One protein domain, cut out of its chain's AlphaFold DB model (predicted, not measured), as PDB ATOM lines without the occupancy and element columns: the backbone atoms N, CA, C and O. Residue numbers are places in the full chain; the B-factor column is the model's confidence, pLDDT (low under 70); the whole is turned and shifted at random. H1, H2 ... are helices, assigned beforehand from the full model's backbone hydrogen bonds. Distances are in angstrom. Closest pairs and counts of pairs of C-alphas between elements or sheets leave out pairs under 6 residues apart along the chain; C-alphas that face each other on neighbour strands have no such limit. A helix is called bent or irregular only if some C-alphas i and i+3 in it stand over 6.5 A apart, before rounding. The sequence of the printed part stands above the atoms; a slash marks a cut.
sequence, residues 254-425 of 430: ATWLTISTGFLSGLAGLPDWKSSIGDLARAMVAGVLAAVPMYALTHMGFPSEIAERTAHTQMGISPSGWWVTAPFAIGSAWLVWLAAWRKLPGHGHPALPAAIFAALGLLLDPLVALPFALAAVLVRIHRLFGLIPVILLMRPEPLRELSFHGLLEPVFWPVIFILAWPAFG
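Overview. This is residues 254 to 425 of the 430 residues of the protein "Peptidase_M28 domain-containing protein" of Deltaproteobacteria bacterium (UniProt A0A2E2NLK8). H9 runs through the middle of this helical body, with the long H2 along one side of it and H7 along another, while H4 packs slantwise on H2. At the end where H2 begins, H5 and H6 form a hairpin that H1 crosses; the short H8 and H3 lie toward the other end, H3 farthest out. The printed part has 172 residues with nine named helices, H1 to H9 in chain order, and no named strand; the class is all helix. The whole is compact, with a radius of gyration of the C-alphas of 17.0 A, and the C-alphas span 51 by 36 by 22 A.

Arrangement. H1, residues 254 to 267, touches H5, residues 351 to 362, at a steep tilt of 47 degrees; the closest C-alphas are those of Gly 266 and Leu 352, 4.0 A apart. It also touches H6, residues 366 to 378, at a steep tilt of 55 degrees, with the C-alphas of Gly 262 and Ala 373 closest at 4.4 A. H1 and H2, residues 270 to 299, meet only through their link. H2 touches H4, residues 322 to 343, opposite ways at a steep tilt of 39 degrees, closest at the C-alphas of Ala 290 and Ala 333, 4.3 A. H2 touches H9, residues 410 to 424, opposite ways at a shallow tilt of 31 degrees, closest at the C-alphas of Gly 287 and Phe 417, 4.9 A. H3, residues 306 to 315, touches no helix but is near H8, residues 396 to 404; their closest C-alphas, of Ala 311 and Phe 404, are 5.5 A apart. H4 only just touches H8 with residues 323 to 327 alone, over 3 pairs of C-alphas within 8 A, closest at Ala 326 and Pro 396, 6.3 A. H5 and H6 are a hairpin at a shallow tilt of 9 degrees, with the C-alphas of Gly 361 and Ala 369 closest at 4.1 A. H6 and H7, residues 383 to 393, are another, at 26 degrees, closest at the C-alphas of Ala 375 and Gly 386, 4.9 A. H7 touches H9 opposite ways at a shallow tilt of 23 degrees, closest at the C-alphas of Gly 386 and Ala 423, 4.7 A. H2, H4, H5, H6, H7 and H9 form an up and down bundle, each running against the one before it in the chain. Every O i to N i+4 pair is within hydrogen-bond range in H1, H3, H5 and H8; the counts are 19 of 26 in H2, 16 of 18 in H4, 7 of 9 in H6, 3 of 7 in H7 and 0 of 11 in H9, where 7 of 8 O i to N i+3 pairs in H7 and 10 of 12 in H9 are within range.

Along the chain. H1 begins at C-alpha 254, (162.742, 178.643, 216.363), and is 19.9 A long. H2, 42.0 A, begins at C-alpha 270, (140.851, 175.523, 204.946), and has a kink of 40 degrees near residue 277. H3 is 13.8 A long; H4 is 29.4 A, with a kink of 35 degrees near residue 329. H5 measures 16.1 A, H6 17.7 A, H7 18.3 A and H8 12.0 A. H9, 24.5 A, ends at C-alpha 424, (147.511, 161.739, 201.038). Five helices are irregular: C-alphas 271 and 274 in H2 are 8.2 A apart, 324 and 327 in H4 7.3 A, 368 and 371 in H6 7.1 A, 386 and 389 in H7 7.5 A, and 419 and 422 in H9 7.4 A.

Size, cuts and confidence. The two C-alphas farthest apart are those of Pro 271 and Ile 306, 52.6 A. The printed part has no cut and no long link. The mean pLDDT of the printed part is 91.8, and no printed residue is under 70.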
ATOM      1  N   ALA A 254     162.792 179.279 217.678       97.56
ATOM      2  CA  ALA A 254     162.742 178.643 216.363       97.56
ATOM      3  C   ALA A 254     161.694 177.519 216.333       97.56
ATOM      4  O   ALA A 254     160.990 177.349 215.329       97.56
ATOM      5  N   THR A 255     161.519 176.816 217.458       97.88
ATOM      6  CA  THR A 255     160.396 175.892 217.682       97.88
ATOM      7  C   THR A 255     159.063 176.616 217.512       97.88
ATOM      8  O   THR A 255     158.238 176.212 216.689       97.88
ATOM      9  N   TRP A 256     158.869 177.744 218.201       98.12
ATOM     10  CA  TRP A 256     157.643 178.538 218.085       98.12
ATOM     11  C   TRP A 256     157.410 179.111 216.688       98.12
ATOM     12  O   TRP A 256     156.272 179.119 216.207       98.12
ATOM     13  N   LEU A 257     158.470 179.550 216.006       98.44
ATOM     14  CA  LEU A 257     158.385 180.015 214.624       98.44
ATOM     15  C   LEU A 257     157.933 178.890 213.687       98.44
ATOM     16  O   LEU A 257     157.079 179.113 212.826       98.44
ATOM     17  N   THR A 258     158.449 177.675 213.875       98.31
ATOM     18  CA  THR A 258     158.057 176.503 213.082       98.31
ATOM     19  C   THR A 258     156.597 176.138 213.334       98.31
ATOM     20  O   THR A 258     155.844 175.954 212.377       98.31
ATOM     21  N   ILE A 259     156.165 176.122 214.598       98.56
ATOM     22  CA  ILE A 259     154.767 175.886 214.989       98.56
ATOM     23  C   ILE A 259     153.834 176.921 214.351       98.56
ATOM     24  O   ILE A 259     152.880 176.561 213.658       98.56
ATOM     25  N   SER A 260     154.154 178.205 214.499       98.31
ATOM     26  CA  SER A 260     153.363 179.308 213.941       98.31
ATOM     27  C   SER A 260     153.278 179.233 212.415       98.31
ATOM     28  O   SER A 260     152.198 179.354 211.835       98.31
ATOM     29  N   THR A 261     154.402 178.957 211.748       98.12
ATOM     30  CA  THR A 261     154.450 178.801 210.286       98.12
ATOM     31  C   THR A 261     153.657 177.574 209.831       98.12
ATOM     32  O   THR A 261     152.965 177.630 208.813       98.12
ATOM     33  N   GLY A 262     153.699 176.482 210.600       97.88
ATOM     34  CA  GLY A 262     152.892 175.285 210.375       97.88
ATOM     35  C   GLY A 262     151.391 175.581 210.420       97.88
ATOM     36  O   GLY A 262     150.662 175.179 209.511       97.88
ATOM     37  N   PHE A 263     150.931 176.365 211.400       97.75
ATOM     38  CA  PHE A 263     149.530 176.797 211.474       97.75
ATOM     39  C   PHE A 263     149.120 177.673 210.296       97.75
ATOM     40  O   PHE A 263     148.106 177.395 209.654       97.75
ATOM     41  N   LEU A 264     149.927 178.682 209.953       97.06
ATOM     42  CA  LEU A 264     149.687 179.510 208.765       97.06
ATOM     43  C   LEU A 264     149.641 178.655 207.489       97.06
ATOM     44  O   LEU A 264     148.848 178.921 206.581       97.06
ATOM     45  N   SER A 265     150.451 177.595 207.431       95.62
ATOM     46  CA  SER A 265     150.417 176.629 206.340       95.62
ATOM     47  C   SER A 265     149.104 175.858 206.268       95.62
ATOM     48  O   SER A 265     148.534 175.722 205.182       95.62
ATOM     49  N   GLY A 266     148.593 175.420 207.416       95.56
ATOM     50  CA  GLY A 266     147.296 174.760 207.531       95.56
ATOM     51  C   GLY A 266     146.117 175.649 207.142       95.56
ATOM     52  O   GLY A 266     145.227 175.181 206.431       95.56
ATOM     53  N   LEU A 267     146.132 176.931 207.529       95.69
ATOM     54  CA  LEU A 267     145.065 177.888 207.199       95.69
ATOM     55  C   LEU A 267     144.851 178.027 205.685       95.69
ATOM     56  O   LEU A 267     143.712 178.132 205.232       95.69
ATOM     57  N   ALA A 268     145.926 177.950 204.893       91.44
ATOM     58  CA  ALA A 268     145.837 177.969 203.432       91.44
ATOM     59  C   ALA A 268     145.028 176.787 202.857       91.44
ATOM     60  O   ALA A 268     144.488 176.891 201.758       91.44
ATOM     61  N   GLY A 269     144.918 175.682 203.601       92.00
ATOM     62  CA  GLY A 269     144.160 174.492 203.221       92.00
ATOM     63  C   GLY A 269     142.701 174.473 203.683       92.00
ATOM     64  O   GLY A 269     141.985 173.535 203.334       92.00
ATOM     65  N   LEU A 270     142.233 175.473 204.443       93.94
ATOM     66  CA  LEU A 270     140.851 175.523 204.946       93.94
ATOM     67  C   LEU A 270     139.766 175.428 203.859       93.94
ATOM     68  O   LEU A 270     138.772 174.743 204.105       93.94
ATOM     69  N   PRO A 271     139.912 176.036 202.663       94.69
ATOM     70  CA  PRO A 271     138.921 175.871 201.599       94.69
ATOM     71  C   PRO A 271     138.695 174.402 201.194       94.69
ATOM     72  O   PRO A 271     137.585 174.032 200.821       94.69
ATOM     73  N   ASP A 272     139.716 173.553 201.351       92.31
ATOM     74  CA  ASP A 272     139.710 172.138 200.967       92.31
ATOM     75  C   ASP A 272     139.397 171.192 202.151       92.31
ATOM     76  O   ASP A 272     139.696 169.992 202.091       92.31
ATOM     77  N   TRP A 273     138.810 171.683 203.255       93.25
ATOM     78  CA  TRP A 273     138.634 170.891 204.486       93.25
ATOM     79  C   TRP A 273     137.816 169.606 204.288       93.25
ATOM     80  O   TRP A 273     138.187 168.555 204.810       93.25
ATOM     81  N   LYS A 274     136.744 169.648 203.483       93.62
ATOM     82  CA  LYS A 274     135.903 168.467 203.203       93.62
ATOM     83  C   LYS A 274     136.690 167.377 202.475       93.62
ATOM     84  O   LYS A 274     136.644 166.213 202.866       93.62
ATOM     85  N   SER A 275     137.447 167.765 201.448       93.38
ATOM     86  CA  SER A 275     138.328 166.859 200.701       93.38
ATOM     87  C   SER A 275     139.422 166.290 201.601       93.38
ATOM     88  O   SER A 275     139.739 165.105 201.515       93.38
ATOM     89  N   SER A 276     139.942 167.114 202.511       92.62
ATOM     90  CA  SER A 276     140.943 166.701 203.493       92.62
ATOM     91  C   SER A 276     140.384 165.646 204.451       92.62
ATOM     92  O   SER A 276     141.036 164.627 204.649       92.62
ATOM     93  N   ILE A 277     139.159 165.797 204.971       90.88
ATOM     94  CA  ILE A 277     138.505 164.749 205.784       90.88
ATOM     95  C   ILE A 277     138.315 163.457 204.982       90.88
ATOM     96  O   ILE A 277     138.563 162.369 205.497       90.88
ATOM     97  N   GLY A 278     137.943 163.544 203.701       91.81
ATOM     98  CA  GLY A 278     137.891 162.362 202.838       91.81
ATOM     99  C   GLY A 278     139.243 161.642 202.734       91.81
ATOM    100  O   GLY A 278     139.299 160.417 202.598       91.81
ATOM    101  N   ASP A 279     140.357 162.374 202.785       94.19
ATOM    102  CA  ASP A 279     141.705 161.796 202.755       94.19
ATOM    103  C   ASP A 279     142.069 161.076 204.065       94.19
ATOM    104  O   ASP A 279     142.864 160.138 204.018       94.19
ATOM    105  N   LEU A 280     141.440 161.421 205.197       94.19
ATOM    106  CA  LEU A 280     141.616 160.692 206.460       94.19
ATOM    107  C   LEU A 280     141.129 159.250 206.326       94.19
ATOM    108  O   LEU A 280     141.847 158.324 206.687       94.19
ATOM    109  N   ALA A 281     139.950 159.043 205.731       92.31
ATOM    110  CA  ALA A 281     139.422 157.698 205.499       92.31
ATOM    111  C   ALA A 281     140.377 156.854 204.633       92.31
ATOM    112  O   ALA A 281     140.591 155.674 204.903       92.31
ATOM    113  N   ARG A 282     141.017 157.467 203.627       93.06
ATOM    114  CA  ARG A 282     142.027 156.797 202.787       93.06
ATOM    115  C   ARG A 282     143.281 156.439 203.583       93.06
ATOM    116  O   ARG A 282     143.796 155.333 203.426       93.06
ATOM    117  N   ALA A 283     143.744 157.346 204.442       93.25
ATOM    118  CA  ALA A 283     144.875 157.102 205.330       93.25
ATOM    119  C   ALA A 283     144.586 155.967 206.320       93.25
ATOM    120  O   ALA A 283     145.427 155.089 206.488       93.25
ATOM    121  N   MET A 284     143.378 155.923 206.892       93.00
ATOM    122  CA  MET A 284     142.934 154.829 207.757       93.00
ATOM    123  C   MET A 284     142.912 153.491 207.015       93.00
ATOM    124  O   MET A 284     143.457 152.516 207.521       93.00
ATOM    125  N   VAL A 285     142.361 153.435 205.795       93.94
ATOM    126  CA  VAL A 285     142.382 152.208 204.975       93.94
ATOM    127  C   VAL A 285     143.819 151.756 204.706       93.94
ATOM    128  O   VAL A 285     144.136 150.585 204.891       93.94
ATOM    129  N   ALA A 286     144.710 152.669 204.312       93.12
ATOM    130  CA  ALA A 286     146.114 152.332 204.092       93.12
ATOM    131  C   ALA A 286     146.818 151.861 205.376       93.12
ATOM    132  O   ALA A 286     147.615 150.930 205.312       93.12
ATOM    133  N   GLY A 287     146.505 152.463 206.528       92.06
ATOM    134  CA  GLY A 287     147.012 152.039 207.836       92.06
ATOM    135  C   GLY A 287     146.533 150.641 208.230       92.06
ATOM    136  O   GLY A 287     147.343 149.816 208.638       92.06
ATOM    137  N   VAL A 288     145.251 150.327 208.018       92.44
ATOM    138  CA  VAL A 288     144.701 148.977 208.242       92.44
ATOM    139  C   VAL A 288     145.360 147.951 207.319       92.44
ATOM    140  O   VAL A 288     145.693 146.857 207.757       92.44
ATOM    141  N   LEU A 289     145.609 148.291 206.052       93.69
ATOM    142  CA  LEU A 289     146.336 147.394 205.149       93.69
ATOM    143  C   LEU A 289     147.784 147.181 205.610       93.69
ATOM    144  O   LEU A 289     148.267 146.051 205.604       93.69
ATOM    145  N   ALA A 290     148.461 148.243 206.053       91.69
ATOM    146  CA  ALA A 290     149.810 148.174 206.614       91.69
ATOM    147  C   ALA A 290     149.871 147.361 207.922       91.69
ATOM    148  O   ALA A 290     150.902 146.758 208.218       91.69
ATOM    149  N   ALA A 291     148.759 147.289 208.662       89.56
ATOM    150  CA  ALA A 291     148.622 146.480 209.868       89.56
ATOM    151  C   ALA A 291     148.760 144.982 209.605       89.56
ATOM    152  O   ALA A 291     149.277 144.267 210.453       89.56
ATOM    153  N   VAL A 292     148.301 144.499 208.448       91.25
ATOM    154  CA  VAL A 292     148.232 143.061 208.146       91.25
ATOM    155  C   VAL A 292     149.602 142.376 208.223       91.25
ATOM    156  O   VAL A 292     149.730 141.425 208.996       91.25
ATOM    157  N   PRO A 293     150.643 142.815 207.482       90.25
ATOM    158  CA  PRO A 293     151.953 142.177 207.577       90.25
ATOM    159  C   PRO A 293     152.617 142.407 208.939       90.25
ATOM    160  O   PRO A 293     153.312 141.522 209.428       90.25
ATOM    161  N   MET A 294     152.371 143.559 209.574       88.12
ATOM    162  CA  MET A 294     152.892 143.868 210.903       88.12
ATOM    163  C   MET A 294     152.331 142.900 211.948       88.12
ATOM    164  O   MET A 294     153.101 142.273 212.664       88.12
ATOM    165  N   TYR A 295     151.012 142.704 211.968       87.75
ATOM    166  CA  TYR A 295     150.336 141.734 212.826       87.75
ATOM    167  C   TYR A 295     150.818 140.307 212.555       87.75
ATOM    168  O   TYR A 295     151.153 139.587 213.491       87.75
ATOM    169  N   ALA A 296     150.903 139.905 211.283       89.00
ATOM    170  CA  ALA A 296     151.374 138.572 210.924       89.00
ATOM    171  C   ALA A 296     152.784 138.308 211.475       89.00
ATOM    172  O   ALA A 296     152.996 137.306 212.151       89.00
ATOM    173  N   LEU A 297     153.727 139.229 211.255       87.56
ATOM    174  CA  LEU A 297     155.119 139.060 211.680       87.56
ATOM    175  C   LEU A 297     155.285 139.060 213.203       87.56
ATOM    176  O   LEU A 297     156.049 138.246 213.717       87.56
ATOM    177  N   THR A 298     154.537 139.890 213.932       82.38
ATOM    178  CA  THR A 298     154.611 139.927 215.403       82.38
ATOM    179  C   THR A 298     153.977 138.704 216.080       82.38
ATOM    180  O   THR A 298     154.255 138.449 217.252       82.38
ATOM    181  N   HIS A 299     153.180 137.915 215.343       84.00
ATOM    182  CA  HIS A 299     152.510 136.696 215.826       84.00
ATOM    183  C   HIS A 299     153.091 135.394 215.254       84.00
ATOM    184  O   HIS A 299     152.617 134.310 215.586       84.00
ATOM    185  N   MET A 300     154.126 135.466 214.414       84.94
ATOM    186  CA  MET A 300     154.749 134.288 213.799       84.94
ATOM    187  C   MET A 300     155.567 133.422 214.777       84.94
ATOM    188  O   MET A 300     155.992 132.337 214.392       84.94
ATOM    189  N   GLY A 301     155.741 133.862 216.031       80.88
ATOM    190  CA  GLY A 301     156.331 133.067 217.113       80.88
ATOM    191  C   GLY A 301     157.840 132.884 216.966       80.88
ATOM    192  O   GLY A 301     158.316 131.779 216.712       80.88
ATOM    193  N   PHE A 302     158.594 133.970 217.129       87.12
ATOM    194  CA  PHE A 302     160.057 133.945 217.089       87.12
ATOM    195  C   PHE A 302     160.644 133.752 218.497       87.12
ATOM    196  O   PHE A 302     159.963 134.002 219.493       87.12
ATOM    197  N   PRO A 303     161.911 133.318 218.619       89.06
ATOM    198  CA  PRO A 303     162.597 133.338 219.903       89.06
ATOM    199  C   PRO A 303     162.632 134.762 220.466       89.06
ATOM    200  O   PRO A 303     163.071 135.686 219.780       89.06
ATOM    201  N   SER A 304     162.177 134.935 221.705       87.56
ATOM    202  CA  SER A 304     162.238 136.226 222.388       87.56
ATOM    203  C   SER A 304     163.669 136.599 222.758       87.56
ATOM    204  O   SER A 304     164.496 135.746 223.097       87.56
ATOM    205  N   GLU A 305     163.974 137.892 222.714       86.81
ATOM    206  CA  GLU A 305     165.224 138.420 223.260       86.81
ATOM    207  C   GLU A 305     165.145 138.514 224.790       86.81
ATOM    208  O   GLU A 305     164.066 138.439 225.383       86.81
ATOM    209  N   ILE A 306     166.295 138.662 225.457       85.19
ATOM    210  CA  ILE A 306     166.345 138.805 226.922       85.19
ATOM    211  C   ILE A 306     165.493 139.997 227.361       85.19
ATOM    212  O   ILE A 306     164.654 139.856 228.240       85.19
ATOM    213  N   ALA A 307     165.648 141.135 226.692       82.88
ATOM    214  CA  ALA A 307     164.931 142.351 227.031       82.88
ATOM    215  C   ALA A 307     163.406 142.238 226.804       82.88
ATOM    216  O   ALA A 307     162.630 142.768 227.592       82.88
ATOM    217  N   GLU A 308     162.956 141.451 225.816       85.88
ATOM    218  CA  GLU A 308     161.533 141.127 225.638       85.88
ATOM    219  C   GLU A 308     161.003 140.235 226.770       85.88
ATOM    220  O   GLU A 308     159.901 140.454 227.273       85.88
ATOM    221  N   ARG A 309     161.787 139.246 227.221       87.44
ATOM    222  CA  ARG A 309     161.427 138.445 228.403       87.44
ATOM    223  C   ARG A 309     161.404 139.281 229.675       87.44
ATOM    224  O   ARG A 309     160.545 139.063 230.516       87.44
ATOM    225  N   THR A 310     162.295 140.251 229.803       86.69
ATOM    226  CA  THR A 310     162.279 141.201 230.917       86.69
ATOM    227  C   THR A 310     161.027 142.064 230.877       86.69
ATOM    228  O   THR A 310     160.351 142.192 231.893       86.69
ATOM    229  N   ALA A 311     160.632 142.554 229.698       84.44
ATOM    230  CA  ALA A 311     159.350 143.231 229.506       84.44
ATOM    231  C   ALA A 311     158.161 142.339 229.913       84.44
ATOM    232  O   ALA A 311     157.214 142.809 230.538       84.44
ATOM    233  N   HIS A 312     158.216 141.040 229.607       86.75
ATOM    234  CA  HIS A 312     157.208 140.084 230.059       86.75
ATOM    235  C   HIS A 312     157.153 139.965 231.584       86.75
ATOM    236  O   HIS A 312     156.074 140.079 232.163       86.75
ATOM    237  N   THR A 313     158.300 139.770 232.233       86.50
ATOM    238  CA  THR A 313     158.381 139.607 233.690       86.50
ATOM    239  C   THR A 313     157.932 140.865 234.430       86.50
ATOM    240  O   THR A 313     157.187 140.757 235.399       86.50
ATOM    241  N   GLN A 314     158.356 142.045 233.970       85.06
ATOM    242  CA  GLN A 314     158.106 143.303 234.676       85.06
ATOM    243  C   GLN A 314     156.752 143.928 234.334       85.06
ATOM    244  O   GLN A 314     156.116 144.540 235.186       85.06
ATOM    245  N   MET A 315     156.293 143.762 233.092       83.06
ATOM    246  CA  MET A 315     155.161 144.525 232.553       83.06
ATOM    247  C   MET A 315     154.044 143.628 232.003       83.06
ATOM    248  O   MET A 315     153.025 144.128 231.531       83.06
ATOM    249  N   GLY A 316     154.202 142.301 232.056       85.25
ATOM    250  CA  GLY A 316     153.187 141.334 231.622       85.25
ATOM    251  C   GLY A 316     153.026 141.207 230.104       85.25
ATOM    252  O   GLY A 316     152.102 140.543 229.636       85.25
ATOM    253  N   ILE A 317     153.914 141.816 229.316       82.75
ATOM    254  CA  ILE A 317     153.832 141.831 227.849       82.75
ATOM    255  C   ILE A 317     154.165 140.444 227.292       82.75
ATOM    256  O   ILE A 317     155.126 139.816 227.718       82.75
ATOM    257  N   SER A 318     153.400 139.938 226.326       83.88
ATOM    258  CA  SER A 318     153.668 138.617 225.737       83.88
ATOM    259  C   SER A 318     155.019 138.583 224.992       83.88
ATOM    260  O   SER A 318     155.209 139.392 224.080       83.88
ATOM    261  N   PRO A 319     155.924 137.626 225.289       87.19
ATOM    262  CA  PRO A 319     157.226 137.522 224.641       87.19
ATOM    263  C   PRO A 319     157.136 136.675 223.360       87.19
ATOM    264  O   PRO A 319     157.626 135.545 223.314       87.19
ATOM    265  N   SER A 320     156.460 137.188 222.328       87.00
ATOM    266  CA  SER A 320     156.227 136.474 221.059       87.00
ATOM    267  C   SER A 320     157.422 136.469 220.089       87.00
ATOM    268  O   SER A 320     157.308 135.929 218.982       87.00
ATOM    269  N   GLY A 321     158.549 137.075 220.472       87.62
ATOM    270  CA  GLY A 321     159.713 137.272 219.604       87.62
ATOM    271  C   GLY A 321     159.582 138.494 218.705       87.62
ATOM    272  O   GLY A 321     160.325 138.647 217.727       87.62
ATOM    273  N   TRP A 322     158.615 139.368 218.987       86.44
ATOM    274  CA  TRP A 322     158.292 140.458 218.079       86.44
ATOM    275  C   TRP A 322     159.416 141.496 218.005       86.44
ATOM    276  O   TRP A 322     159.547 142.156 216.974       86.44
ATOM    277  N   TRP A 323     160.270 141.601 219.031       87.88
ATOM    278  CA  TRP A 323     161.398 142.541 219.066       87.88
ATOM    279  C   TRP A 323     162.375 142.313 217.913       87.88
ATOM    280  O   TRP A 323     162.802 143.282 217.277       87.88
ATOM    281  N   VAL A 324     162.657 141.044 217.604       87.44
ATOM    282  CA  VAL A 324     163.508 140.618 216.480       87.44
ATOM    283  C   VAL A 324     162.832 140.931 215.150       87.44
ATOM    284  O   VAL A 324     163.465 141.378 214.194       87.44
ATOM    285  N   THR A 325     161.517 140.721 215.080       87.44
ATOM    286  CA  THR A 325     160.755 140.936 213.844       87.44
ATOM    287  C   THR A 325     160.411 142.393 213.577       87.44
ATOM    288  O   THR A 325     160.050 142.714 212.445       87.44
ATOM    289  N   ALA A 326     160.520 143.279 214.573       87.69
ATOM    290  CA  ALA A 326     160.050 144.656 214.484       87.69
ATOM    291  C   ALA A 326     160.587 145.393 213.240       87.69
ATOM    292  O   ALA A 326     159.767 145.948 212.509       87.69
ATOM    293  N   PRO A 327     161.891 145.333 212.889       89.81
ATOM    294  CA  PRO A 327     162.390 145.963 211.664       89.81
ATOM    295  C   PRO A 327     161.720 145.432 210.386       89.81
ATOM    296  O   PRO A 327     161.378 146.208 209.490       89.81
ATOM    297  N   PHE A 328     161.470 144.121 210.303       90.62
ATOM    298  CA  PHE A 328     160.800 143.490 209.159       90.62
ATOM    299  C   PHE A 328     159.301 143.816 209.118       90.62
ATOM    300  O   PHE A 328     158.741 144.064 208.046       90.62
ATOM    301  N   ALA A 329     158.650 143.860 210.281       89.00
ATOM    302  CA  ALA A 329     157.253 144.250 210.438       89.00
ATOM    303  C   ALA A 329     157.035 145.706 210.000       89.00
ATOM    304  O   ALA A 329     156.141 145.989 209.204       89.00
ATOM    305  N   ILE A 330     157.916 146.613 210.425       90.94
ATOM    306  CA  ILE A 330     157.918 148.020 210.012       90.94
ATOM    307  C   ILE A 330     158.174 148.133 208.502       90.94
ATOM    308  O   ILE A 330     157.415 148.795 207.793       90.94
ATOM    309  N   GLY A 331     159.205 147.459 207.980       93.06
ATOM    310  CA  GLY A 331     159.553 147.513 206.556       93.06
ATOM    311  C   GLY A 331     158.434 147.005 205.640       93.06
ATOM    312  O   GLY A 331     158.089 147.652 204.649       93.06
ATOM    313  N   SER A 332     157.816 145.876 205.985       93.00
ATOM    314  CA  SER A 332     156.691 145.314 205.227       93.00
ATOM    315  C   SER A 332     155.434 146.186 205.308       93.00
ATOM    316  O   SER A 332     154.789 146.416 204.279       93.00
ATOM    317  N   ALA A 333     155.127 146.748 206.480       93.06
ATOM    318  CA  ALA A 333     154.043 147.712 206.644       93.06
ATOM    319  C   ALA A 333     154.246 148.947 205.757       93.06
ATOM    320  O   ALA A 333     153.310 149.364 205.073       93.06
ATOM    321  N   TRP A 334     155.470 149.481 205.674       94.62
ATOM    322  CA  TRP A 334     155.791 150.589 204.768       94.62
ATOM    323  C   TRP A 334     155.572 150.240 203.296       94.62
ATOM    324  O   TRP A 334     155.008 151.053 202.563       94.62
ATOM    325  N   LEU A 335     155.969 149.046 202.847       95.38
ATOM    326  CA  LEU A 335     155.748 148.613 201.462       95.38
ATOM    327  C   LEU A 335     154.254 148.535 201.121       95.38
ATOM    328  O   LEU A 335     153.832 149.041 200.075       95.38
ATOM    329  N   VAL A 336     153.449 147.953 202.014       94.94
ATOM    330  CA  VAL A 336     151.993 147.857 201.833       94.94
ATOM    331  C   VAL A 336     151.343 149.237 201.889       94.94
ATOM    332  O   VAL A 336     150.539 149.571 201.013       94.94
ATOM    333  N   TRP A 337     151.732 150.073 202.853       95.00
ATOM    334  CA  TRP A 337     151.250 151.445 202.963       95.00
ATOM    335  C   TRP A 337     151.560 152.248 201.693       95.00
ATOM    336  O   TRP A 337     150.669 152.889 201.138       95.00
ATOM    337  N   LEU A 338     152.788 152.163 201.167       94.94
ATOM    338  CA  LEU A 338     153.201 152.843 199.933       94.94
ATOM    339  C   LEU A 338     152.402 152.359 198.715       94.94
ATOM    340  O   LEU A 338     152.018 153.172 197.865       94.94
ATOM    341  N   ALA A 339     152.135 151.056 198.619       95.75
ATOM    342  CA  ALA A 339     151.304 150.493 197.558       95.75
ATOM    343  C   ALA A 339     149.858 151.013 197.640       95.75
ATOM    344  O   ALA A 339     149.318 151.482 196.632       95.75
ATOM    345  N   ALA A 340     149.261 151.008 198.837       94.62
ATOM    346  CA  ALA A 340     147.921 151.539 199.083       94.62
ATOM    347  C   ALA A 340     147.845 153.046 198.785       94.62
ATOM    348  O   ALA A 340     146.971 153.493 198.042       94.62
ATOM    349  N   TRP A 341     148.813 153.825 199.266       94.25
ATOM    350  CA  TRP A 341     148.917 155.267 199.036       94.25
ATOM    351  C   TRP A 341     148.996 155.636 197.547       94.25
ATOM    352  O   TRP A 341     148.393 156.617 197.104       94.25
ATOM    353  N   ARG A 342     149.682 154.828 196.726       94.12
ATOM    354  CA  ARG A 342     149.709 155.020 195.263       94.12
ATOM    355  C   ARG A 342     148.342 154.786 194.613       94.12
ATOM    356  O   ARG A 342     148.041 155.435 193.610       94.12
ATOM    357  N   LYS A 343     147.534 153.873 195.161       95.38
ATOM    358  CA  LYS A 343     146.223 153.468 194.624       95.38
ATOM    359  C   LYS A 343     145.048 154.281 195.172       95.38
ATOM    360  O   LYS A 343     144.002 154.309 194.534       95.38
ATOM    361  N   LEU A 344     145.227 154.964 196.300       93.06
ATOM    362  CA  LEU A 344     144.215 155.784 196.964       93.06
ATOM    363  C   LEU A 344     144.570 157.277 196.829       93.06
ATOM    364  O   LEU A 344     145.073 157.879 197.779       93.06
ATOM    365  N   PRO A 345     144.357 157.904 195.655       89.12
ATOM    366  CA  PRO A 345     144.684 159.310 195.462       89.12
ATOM    367  C   PRO A 345     143.847 160.193 196.396       89.12
ATOM    368  O   PRO A 345     142.616 160.121 196.395       89.12
ATOM    369  N   GLY A 346     144.524 161.029 197.184       91.00
ATOM    370  CA  GLY A 346     143.879 162.086 197.950       91.00
ATOM    371  C   GLY A 346     143.694 163.365 197.140       91.00
ATOM    372  O   GLY A 346     144.306 163.544 196.080       91.00
ATOM    373  N   HIS A 347     142.813 164.227 197.632       91.31
ATOM    374  CA  HIS A 347     142.358 165.441 196.940       91.31
ATOM    375  C   HIS A 347     142.400 166.686 197.835       91.31
ATOM    376  O   HIS A 347     142.207 167.794 197.347       91.31
ATOM    377  N   GLY A 348     142.631 166.516 199.136       92.56
ATOM    378  CA  GLY A 348     142.741 167.596 200.101       92.56
ATOM    379  C   GLY A 348     144.094 168.299 200.073       92.56
ATOM    380  O   GLY A 348     145.038 167.907 199.370       92.56
ATOM    381  N   HIS A 349     144.183 169.349 200.883       94.25
ATOM    382  CA  HIS A 349     145.402 170.116 201.070       94.25
ATOM    383  C   HIS A 349     146.274 169.448 202.149       94.25
ATOM    384  O   HIS A 349     145.831 169.338 203.293       94.25
ATOM    385  N   PRO A 350     147.518 169.030 201.849       94.25
ATOM    386  CA  PRO A 350     148.319 168.216 202.768       94.25
ATOM    387  C   PRO A 350     148.715 168.944 204.064       94.25
ATOM    388  O   PRO A 350     148.918 168.303 205.089       94.25
ATOM    389  N   ALA A 351     148.790 170.281 204.061       96.19
ATOM    390  CA  ALA A 351     149.169 171.038 205.260       96.19
ATOM    391  C   ALA A 351     148.065 171.137 206.323       96.19
ATOM    392  O   ALA A 351     148.381 171.276 207.500       96.19
ATOM    393  N   LEU A 352     146.785 171.066 205.933       96.19
ATOM    394  CA  LEU A 352     145.672 171.194 206.876       96.19
ATOM    395  C   LEU A 352     145.682 170.087 207.947       96.19
ATOM    396  O   LEU A 352     145.697 170.427 209.127       96.19
ATOM    397  N   PRO A 353     145.729 168.786 207.602       96.31
ATOM    398  CA  PRO A 353     145.774 167.732 208.614       96.31
ATOM    399  C   PRO A 353     147.040 167.765 209.472       96.31
ATOM    400  O   PRO A 353     146.966 167.501 210.667       96.31
ATOM    401  N   ALA A 354     148.190 168.141 208.903       97.06
ATOM    402  CA  ALA A 354     149.421 168.292 209.677       97.06
ATOM    403  C   ALA A 354     149.291 169.421 210.712       97.06
ATOM    404  O   ALA A 354     149.669 169.242 211.865       97.06
ATOM    405  N   ALA A 355     148.676 170.548 210.339       97.56
ATOM    406  CA  ALA A 355     148.392 171.638 211.267       97.56
ATOM    407  C   ALA A 355     147.338 171.265 212.325       97.56
ATOM    408  O   ALA A 355     147.449 171.713 213.461       97.56
ATOM    409  N   ILE A 356     146.348 170.424 211.994       96.88
ATOM    410  CA  ILE A 356     145.399 169.880 212.982       96.88
ATOM    411  C   ILE A 356     146.147 169.035 214.018       96.88
ATOM    412  O   ILE A 356     145.968 169.248 215.213       96.88
ATOM    413  N   PHE A 357     147.023 168.120 213.591       97.31
ATOM    414  CA  PHE A 357     147.832 167.348 214.536       97.31
ATOM    415  C   PHE A 357     148.800 168.226 215.334       97.31
ATOM    416  O   PHE A 357     148.976 167.987 216.522       97.31
ATOM    417  N   ALA A 358     149.366 169.274 214.729       97.94
ATOM    418  CA  ALA A 358     150.168 170.254 215.458       97.94
ATOM    419  C   ALA A 358     149.335 170.985 216.525       97.94
ATOM    420  O   ALA A 358     149.816 171.170 217.637       97.94
ATOM    421  N   ALA A 359     148.078 171.344 216.227       97.62
ATOM    422  CA  ALA A 359     147.155 171.934 217.202       97.62
ATOM    423  C   ALA A 359     146.911 170.988 218.379       97.62
ATOM    424  O   ALA A 359     147.007 171.406 219.526       97.62
ATOM    425  N   LEU A 360     146.623 169.716 218.087       96.69
ATOM    426  CA  LEU A 360     146.388 168.693 219.107       96.69
ATOM    427  C   LEU A 360     147.642 168.435 219.947       96.69
ATOM    428  O   LEU A 360     147.546 168.364 221.166       96.69
ATOM    429  N   GLY A 361     148.813 168.348 219.315       96.44
ATOM    430  CA  GLY A 361     150.087 168.206 220.016       96.44
ATOM    431  C   GLY A 361     150.387 169.403 220.915       96.44
ATOM    432  O   GLY A 361     150.878 169.221 222.023       96.44
ATOM    433  N   LEU A 362     150.014 170.613 220.489       96.88
ATOM    434  CA  LEU A 362     150.221 171.833 221.268       96.88
ATOM    435  C   LEU A 362     149.352 171.885 222.532       96.88
ATOM    436  O   LEU A 362     149.719 172.570 223.480       96.88
ATOM    437  N   LEU A 363     148.235 171.146 222.572       95.75
ATOM    438  CA  LEU A 363     147.462 170.963 223.806       95.75
ATOM    439  C   LEU A 363     148.249 170.195 224.880       95.75
ATOM    440  O   LEU A 363     147.893 170.285 226.050       95.75
ATOM    441  N   LEU A 364     149.279 169.439 224.482       94.44
ATOM    442  CA  LEU A 364     150.152 168.688 225.381       94.44
ATOM    443  C   LEU A 364     151.451 169.454 225.658       94.44
ATOM    444  O   LEU A 364     151.704 169.831 226.795       94.44
ATOM    445  N   ASP A 365     152.265 169.700 224.627       96.00
ATOM    446  CA  ASP A 365     153.502 170.489 224.726       96.00
ATOM    447  C   ASP A 365     153.951 170.954 223.323       96.00
ATOM    448  O   ASP A 365     153.725 170.249 222.328       96.00
ATOM    449  N   PRO A 366     154.631 172.109 223.188       97.25
ATOM    450  CA  PRO A 366     155.148 172.570 221.899       97.25
ATOM    451  C   PRO A 366     156.104 171.576 221.233       97.25
ATOM    452  O   PRO A 366     156.114 171.476 220.004       97.25
ATOM    453  N   LEU A 367     156.870 170.801 222.008       96.62
ATOM    454  CA  LEU A 367     157.707 169.758 221.431       96.62
ATOM    455  C   LEU A 367     156.870 168.636 220.841       96.62
ATOM    456  O   LEU A 367     157.211 168.193 219.758       96.62
ATOM    457  N   VAL A 368     155.746 168.235 221.434       96.50
ATOM    458  CA  VAL A 368     154.852 167.238 220.814       96.50
ATOM    459  C   VAL A 368     154.264 167.765 219.496       96.50
ATOM    460  O   VAL A 368     154.106 167.010 218.536       96.50
ATOM    461  N   ALA A 369     153.991 169.072 219.405       97.75
ATOM    462  CA  ALA A 369     153.492 169.717 218.187       97.75
ATOM    463  C   ALA A 369     154.538 169.834 217.062       97.75
ATOM    464  O   ALA A 369     154.179 169.844 215.878       97.75
ATOM    465  N   LEU A 370     155.822 169.951 217.411       98.00
ATOM    466  CA  LEU A 370     156.900 170.333 216.494       98.00
ATOM    467  C   LEU A 370     157.018 169.458 215.226       98.00
ATOM    468  O   LEU A 370     157.091 170.037 214.139       98.00
ATOM    469  N   PRO A 371     156.973 168.110 215.268       97.81
ATOM    470  CA  PRO A 371     157.141 167.281 214.075       97.81
ATOM    471  C   PRO A 371     155.968 167.455 213.110       97.81
ATOM    472  O   PRO A 371     156.146 167.426 211.891       97.81
ATOM    473  N   PHE A 372     154.766 167.675 213.649       98.25
ATOM    474  CA  PHE A 372     153.557 167.923 212.870       98.25
ATOM    475  C   PHE A 372     153.566 169.318 212.248       98.25
ATOM    476  O   PHE A 372     153.204 169.475 211.082       98.25
ATOM    477  N   ALA A 373     154.031 170.327 212.985       98.31
ATOM    478  CA  ALA A 373     154.208 171.668 212.447       98.31
ATOM    479  C   ALA A 373     155.263 171.698 211.335       98.31
ATOM    480  O   ALA A 373     155.015 172.248 210.262       98.31
ATOM    481  N   LEU A 374     156.407 171.044 211.554       98.12
ATOM    482  CA  LEU A 374     157.456 170.896 210.550       98.12
ATOM    483  C   LEU A 374     156.921 170.185 209.301       98.12
ATOM    484  O   LEU A 374     157.138 170.653 208.181       98.12
ATOM    485  N   ALA A 375     156.146 169.111 209.481       98.06
ATOM    486  CA  ALA A 375     155.446 168.451 208.387       98.06
ATOM    487  C   ALA A 375     154.505 169.418 207.649       98.06
ATOM    488  O   ALA A 375     154.560 169.489 206.423       98.06
ATOM    489  N   ALA A 376     153.701 170.216 208.359       97.81
ATOM    490  CA  ALA A 376     152.782 171.192 207.760       97.81
ATOM    491  C   ALA A 376     153.500 172.257 206.913       97.81
ATOM    492  O   ALA A 376     152.950 172.718 205.907       97.81
ATOM    493  N   VAL A 377     154.727 172.635 207.279       97.81
ATOM    494  CA  VAL A 377     155.571 173.529 206.474       97.81
ATOM    495  C   VAL A 377     156.115 172.797 205.247       97.81
ATOM    496  O   VAL A 377     155.918 173.245 204.113       97.81
ATOM    497  N   LEU A 378     156.766 171.651 205.451       97.69
ATOM    498  CA  LEU A 378     157.529 170.966 204.407       97.69
ATOM    499  C   LEU A 378     156.659 170.260 203.362       97.69
ATOM    500  O   LEU A 378     157.099 170.092 202.223       97.69
ATOM    501  N   VAL A 379     155.401 169.922 203.667       96.38
ATOM    502  CA  VAL A 379     154.478 169.360 202.658       96.38
ATOM    503  C   VAL A 379     154.234 170.286 201.465       96.38
ATOM    504  O   VAL A 379     153.814 169.805 200.413       96.38
ATOM    505  N   ARG A 380     154.537 171.587 201.590       92.31
ATOM    506  CA  ARG A 380     154.526 172.542 200.468       92.31
ATOM    507  C   ARG A 380     155.618 172.270 199.435       92.31
ATOM    508  O   ARG A 380     155.442 172.605 198.271       92.31
ATOM    509  N   ILE A 381     156.725 171.667 199.863       95.06
ATOM    510  CA  ILE A 381     157.804 171.214 198.983       95.06
ATOM    511  C   ILE A 381     157.431 169.845 198.416       95.06
ATOM    512  O   ILE A 381     157.469 169.632 197.206       95.06
ATOM    513  N   HIS A 382     157.049 168.908 199.289       94.75
ATOM    514  CA  HIS A 382     156.643 167.570 198.873       94.75
ATOM    515  C   HIS A 382     155.734 166.890 199.904       94.75
ATOM    516  O   HIS A 382     156.082 166.763 201.073       94.75
ATOM    517  N   ARG A 383     154.598 166.336 199.466       93.88
ATOM    518  CA  ARG A 383     153.596 165.717 200.359       93.88
ATOM    519  C   ARG A 383     154.121 164.590 201.258       93.88
ATOM    520  O   ARG A 383     153.587 164.393 202.340       93.88
ATOM    521  N   LEU A 384     155.171 163.865 200.859       95.25
ATOM    522  CA  LEU A 384     155.755 162.818 201.716       95.25
ATOM    523  C   LEU A 384     156.441 163.368 202.974       95.25
ATOM    524  O   LEU A 384     156.605 162.611 203.922       95.25
ATOM    525  N   PHE A 385     156.752 164.667 203.051       97.31
ATOM    526  CA  PHE A 385     157.162 165.279 204.322       97.31
ATOM    527  C   PHE A 385     156.053 165.236 205.385       97.31
ATOM    528  O   PHE A 385     156.330 165.352 206.573       97.31
ATOM    529  N   GLY A 386     154.810 164.956 204.983       96.06
ATOM    530  CA  GLY A 386     153.715 164.610 205.882       96.06
ATOM    531  C   GLY A 386     153.971 163.369 206.744       96.06
ATOM    532  O   GLY A 386     153.264 163.161 207.722       96.06
ATOM    533  N   LEU A 387     154.970 162.551 206.394       96.56
ATOM    534  CA  LEU A 387     155.344 161.333 207.116       96.56
ATOM    535  C   LEU A 387     156.348 161.559 208.247       96.56
ATOM    536  O   LEU A 387     156.637 160.601 208.954       96.56
ATOM    537  N   ILE A 388     156.870 162.776 208.442       96.62
ATOM    538  CA  ILE A 388     157.863 163.068 209.493       96.62
ATOM    539  C   ILE A 388     157.445 162.510 210.872       96.62
ATOM    540  O   ILE A 388     158.244 161.780 211.460       96.62
ATOM    541  N   PRO A 389     156.209 162.737 211.372       96.12
ATOM    542  CA  PRO A 389     155.795 162.202 212.671       96.12
ATOM    543  C   PRO A 389     155.732 160.669 212.696       96.12
ATOM    544  O   PRO A 389     156.118 160.043 213.678       96.12
ATOM    545  N   VAL A 390     155.280 160.053 211.596       94.94
ATOM    546  CA  VAL A 390     155.190 158.590 211.465       94.94
ATOM    547  C   VAL A 390     156.583 157.978 211.491       94.94
ATOM    548  O   VAL A 390     156.805 157.024 212.222       94.94
ATOM    549  N   ILE A 391     157.527 158.534 210.728       94.38
ATOM    550  CA  ILE A 391     158.915 158.058 210.661       94.38
ATOM    551  C   ILE A 391     159.579 158.154 212.033       94.38
ATOM    552  O   ILE A 391     160.273 157.226 212.431       94.38
ATOM    553  N   LEU A 392     159.343 159.247 212.762       93.00
ATOM    554  CA  LEU A 392     159.891 159.444 214.099       93.00
ATOM    555  C   LEU A 392     159.420 158.362 215.087       93.00
ATOM    556  O   LEU A 392     160.245 157.833 215.836       93.00
ATOM    557  N   LEU A 393     158.120 158.042 215.069       91.81
ATOM    558  CA  LEU A 393     157.479 157.079 215.974       91.81
ATOM    559  C   LEU A 393     157.671 155.617 215.550       91.81
ATOM    560  O   LEU A 393     157.731 154.749 216.406       91.81
ATOM    561  N   MET A 394     157.796 155.336 214.249       90.88
ATOM    562  CA  MET A 394     157.969 153.982 213.691       90.88
ATOM    563  C   MET A 394     159.421 153.491 213.709       90.88
ATOM    564  O   MET A 394     159.761 152.533 213.013       90.88
ATOM    565  N   ARG A 395     160.306 154.136 214.471       89.12
ATOM    566  CA  ARG A 395     161.641 153.585 214.720       89.12
ATOM    567  C   ARG A 395     161.512 152.365 215.653       89.12
ATOM    568  O   ARG A 395     160.613 152.343 216.491       89.12
ATOM    569  N   PRO A 396     162.383 151.347 215.539       86.69
ATOM    570  CA  PRO A 396     162.312 150.182 216.421       86.69
ATOM    571  C   PRO A 396     162.446 150.530 217.909       86.69
ATOM    572  O   PRO A 396     161.709 149.982 218.717       86.69
ATOM    573  N   GLU A 397     163.348 151.448 218.264       85.31
ATOM    574  CA  GLU A 397     163.608 151.839 219.658       85.31
ATOM    575  C   GLU A 397     162.391 152.489 220.344       85.31
ATOM    576  O   GLU A 397     161.939 151.931 221.344       85.31
ATOM    577  N   PRO A 398     161.735 153.533 219.794       87.94
ATOM    578  CA  PRO A 398     160.550 154.114 220.423       87.94
ATOM    579  C   PRO A 398     159.381 153.137 220.511       87.94
ATOM    580  O   PRO A 398     158.646 153.140 221.492       87.94
ATOM    581  N   LEU A 399     159.192 152.278 219.504       88.00
ATOM    582  CA  LEU A 399     158.141 151.260 219.542       88.00
ATOM    583  C   LEU A 399     158.390 150.228 220.643       88.00
ATOM    584  O   LEU A 399     157.448 149.828 221.330       88.00
ATOM    585  N   ARG A 400     159.648 149.807 220.819       86.00
ATOM    586  CA  ARG A 400     160.043 148.911 221.909       86.00
ATOM    587  C   ARG A 400     159.794 149.555 223.260       86.00
ATOM    588  O   ARG A 400     159.160 148.927 224.096       86.00
ATOM    589  N   GLU A 401     160.200 150.804 223.434       84.75
ATOM    590  CA  GLU A 401     160.032 151.556 224.677       84.75
ATOM    591  C   GLU A 401     158.558 151.813 225.025       84.75
ATOM    592  O   GLU A 401     158.118 151.523 226.137       84.75
ATOM    593  N   LEU A 402     157.752 152.258 224.056       85.25
ATOM    594  CA  LEU A 402     156.306 152.413 224.238       85.25
ATOM    595  C   LEU A 402     155.634 151.083 224.587       85.25
ATOM    596  O   LEU A 402     154.729 151.054 225.419       85.25
ATOM    597  N   SER A 403     156.069 149.986 223.963       84.50
ATOM    598  CA  SER A 403     155.546 148.661 224.289       84.50
ATOM    599  C   SER A 403     155.970 148.252 225.695       84.50
ATOM    600  O   SER A 403     155.108 147.851 226.463       84.50
ATOM    601  N   PHE A 404     157.254 148.403 226.047       82.69
ATOM    602  CA  PHE A 404     157.817 148.087 227.363       82.69
ATOM    603  C   PHE A 404     157.072 148.814 228.476       82.69
ATOM    604  O   PHE A 404     156.701 148.198 229.463       82.69
ATOM    605  N   HIS A 405     156.738 150.088 228.287       79.69
ATOM    606  CA  HIS A 405     155.955 150.848 229.262       79.69
ATOM    607  C   HIS A 405     154.437 150.593 229.215       79.69
ATOM    608  O   HIS A 405     153.690 151.276 229.913       79.69
ATOM    609  N   GLY A 406     153.966 149.639 228.404       78.56
ATOM    610  CA  GLY A 406     152.544 149.308 228.259       78.56
ATOM    611  C   GLY A 406     151.711 150.404 227.581       78.56
ATOM    612  O   GLY A 406     150.487 150.395 227.673       78.56
ATOM    613  N   LEU A 407     152.355 151.366 226.914       82.75
ATOM    614  CA  LEU A 407     151.699 152.512 226.278       82.75
ATOM    615  C   LEU A 407     151.191 152.187 224.871       82.75
ATOM    616  O   LEU A 407     150.185 152.749 224.435       82.75
ATOM    617  N   LEU A 408     151.886 151.309 224.142       86.50
ATOM    618  CA  LEU A 408     151.494 150.923 222.788       86.50
ATOM    619  C   LEU A 408     151.981 149.517 222.428       86.50
ATOM    620  O   LEU A 408     153.075 149.347 221.895       86.50
ATOM    621  N   GLU A 409     151.142 148.511 222.666       84.56
ATOM    622  CA  GLU A 409     151.447 147.135 222.267       84.56
ATOM    623  C   GLU A 409     151.604 146.979 220.739       84.56
ATOM    624  O   GLU A 409     150.975 147.722 219.971       84.56
ATOM    625  N   PRO A 410     152.354 145.961 220.268       84.69
ATOM    626  CA  PRO A 410     152.592 145.719 218.842       84.69
ATOM    627  C   PRO A 410     151.343 145.650 217.962       84.69
ATOM    628  O   PRO A 410     151.367 146.076 216.808       84.69
ATOM    629  N   VAL A 411     150.228 145.151 218.501       82.56
ATOM    630  CA  VAL A 411     148.949 145.080 217.777       82.56
ATOM    631  C   VAL A 411     148.376 146.466 217.444       82.56
ATOM    632  O   VAL A 411     147.648 146.611 216.461       82.56
ATOM    633  N   PHE A 412     148.736 147.495 218.215       86.81
ATOM    634  CA  PHE A 412     148.256 148.868 218.046       86.81
ATOM    635  C   PHE A 412     149.221 149.773 217.283       86.81
ATOM    636  O   PHE A 412     148.818 150.862 216.877       86.81
ATOM    637  N   TRP A 413     150.449 149.335 216.991       87.25
ATOM    638  CA  TRP A 413     151.383 150.093 216.144       87.25
ATOM    639  C   TRP A 413     150.772 150.609 214.834       87.25
ATOM    640  O   TRP A 413     151.053 151.751 214.465       87.25
ATOM    641  N   PRO A 414     149.883 149.868 214.139       83.81
ATOM    642  CA  PRO A 414     149.284 150.358 212.904       83.81
ATOM    643  C   PRO A 414     148.463 151.645 213.062       83.81
ATOM    644  O   PRO A 414     148.306 152.384 212.089       83.81
ATOM    645  N   VAL A 415     147.990 151.965 214.273       86.56
ATOM    646  CA  VAL A 415     147.301 153.233 214.579       86.56
ATOM    647  C   VAL A 415     148.197 154.439 214.281       86.56
ATOM    648  O   VAL A 415     147.695 155.476 213.850       86.56
ATOM    649  N   ILE A 416     149.523 154.305 214.394       91.69
ATOM    650  CA  ILE A 416     150.471 155.382 214.066       91.69
ATOM    651  C   ILE A 416     150.358 155.791 212.586       91.69
ATOM    652  O   ILE A 416     150.547 156.963 212.263       91.69
ATOM    653  N   PHE A 417     149.969 154.891 211.670       90.06
ATOM    654  CA  PHE A 417     149.776 155.251 210.257       90.06
ATOM    655  C   PHE A 417     148.599 156.209 210.020       90.06
ATOM    656  O   PHE A 417     148.534 156.823 208.953       90.06
ATOM    657  N   ILE A 418     147.709 156.422 210.996       89.50
ATOM    658  CA  ILE A 418     146.710 157.502 210.930       89.50
ATOM    659  C   ILE A 418     147.406 158.868 210.838       89.50
ATOM    660  O   ILE A 418     146.951 159.754 210.111       89.50
ATOM    661  N   LEU A 419     148.570 159.015 211.481       94.44
ATOM    662  CA  LEU A 419     149.386 160.229 211.418       94.44
ATOM    663  C   LEU A 419     149.978 160.473 210.018       94.44
ATOM    664  O   LEU A 419     150.468 161.564 209.745       94.44
ATOM    665  N   ALA A 420     149.884 159.501 209.099       94.88
ATOM    666  CA  ALA A 420     150.275 159.646 207.698       94.88
ATOM    667  C   ALA A 420     149.234 160.394 206.844       94.88
ATOM    668  O   ALA A 420     149.468 160.610 205.650       94.88
ATOM    669  N   TRP A 421     148.091 160.792 207.420       95.81
ATOM    670  CA  TRP A 421     147.032 161.544 206.735       95.81
ATOM    671  C   TRP A 421     147.548 162.719 205.877       95.81
ATOM    672  O   TRP A 421     147.154 162.798 204.708       95.81
ATOM    673  N   PRO A 422     148.495 163.563 206.338       96.12
ATOM    674  CA  PRO A 422     149.031 164.653 205.522       96.12
ATOM    675  C   PRO A 422     149.647 164.214 204.189       96.12
ATOM    676  O   PRO A 422     149.584 164.954 203.209       96.12
ATOM    677  N   ALA A 423     150.185 162.995 204.098       95.69
ATOM    678  CA  ALA A 423     150.821 162.502 202.879       95.69
ATOM    679  C   ALA A 423     149.832 162.182 201.745       95.69
ATOM    680  O   ALA A 423     150.241 162.063 200.582       95.69
ATOM    681  N   PHE A 424     148.537 162.033 202.044       94.00
ATOM    682  CA  PHE A 424     147.511 161.739 201.038       94.00
ATOM    683  C   PHE A 424     147.099 162.972 200.232       94.00
ATOM    684  O   PHE A 424     146.766 162.824 199.051       94.00
ATOM    685  N   GLY A 425     147.204 164.169 200.816       89.50
ATOM    686  CA  GLY A 425     146.846 165.417 200.151       89.50
ATOM    687  C   GLY A 425     147.664 165.653 198.878       89.50
ATOM    688  O   GLY A 425     148.876 165.416 198.833       89.50
TER     689      GLY A 425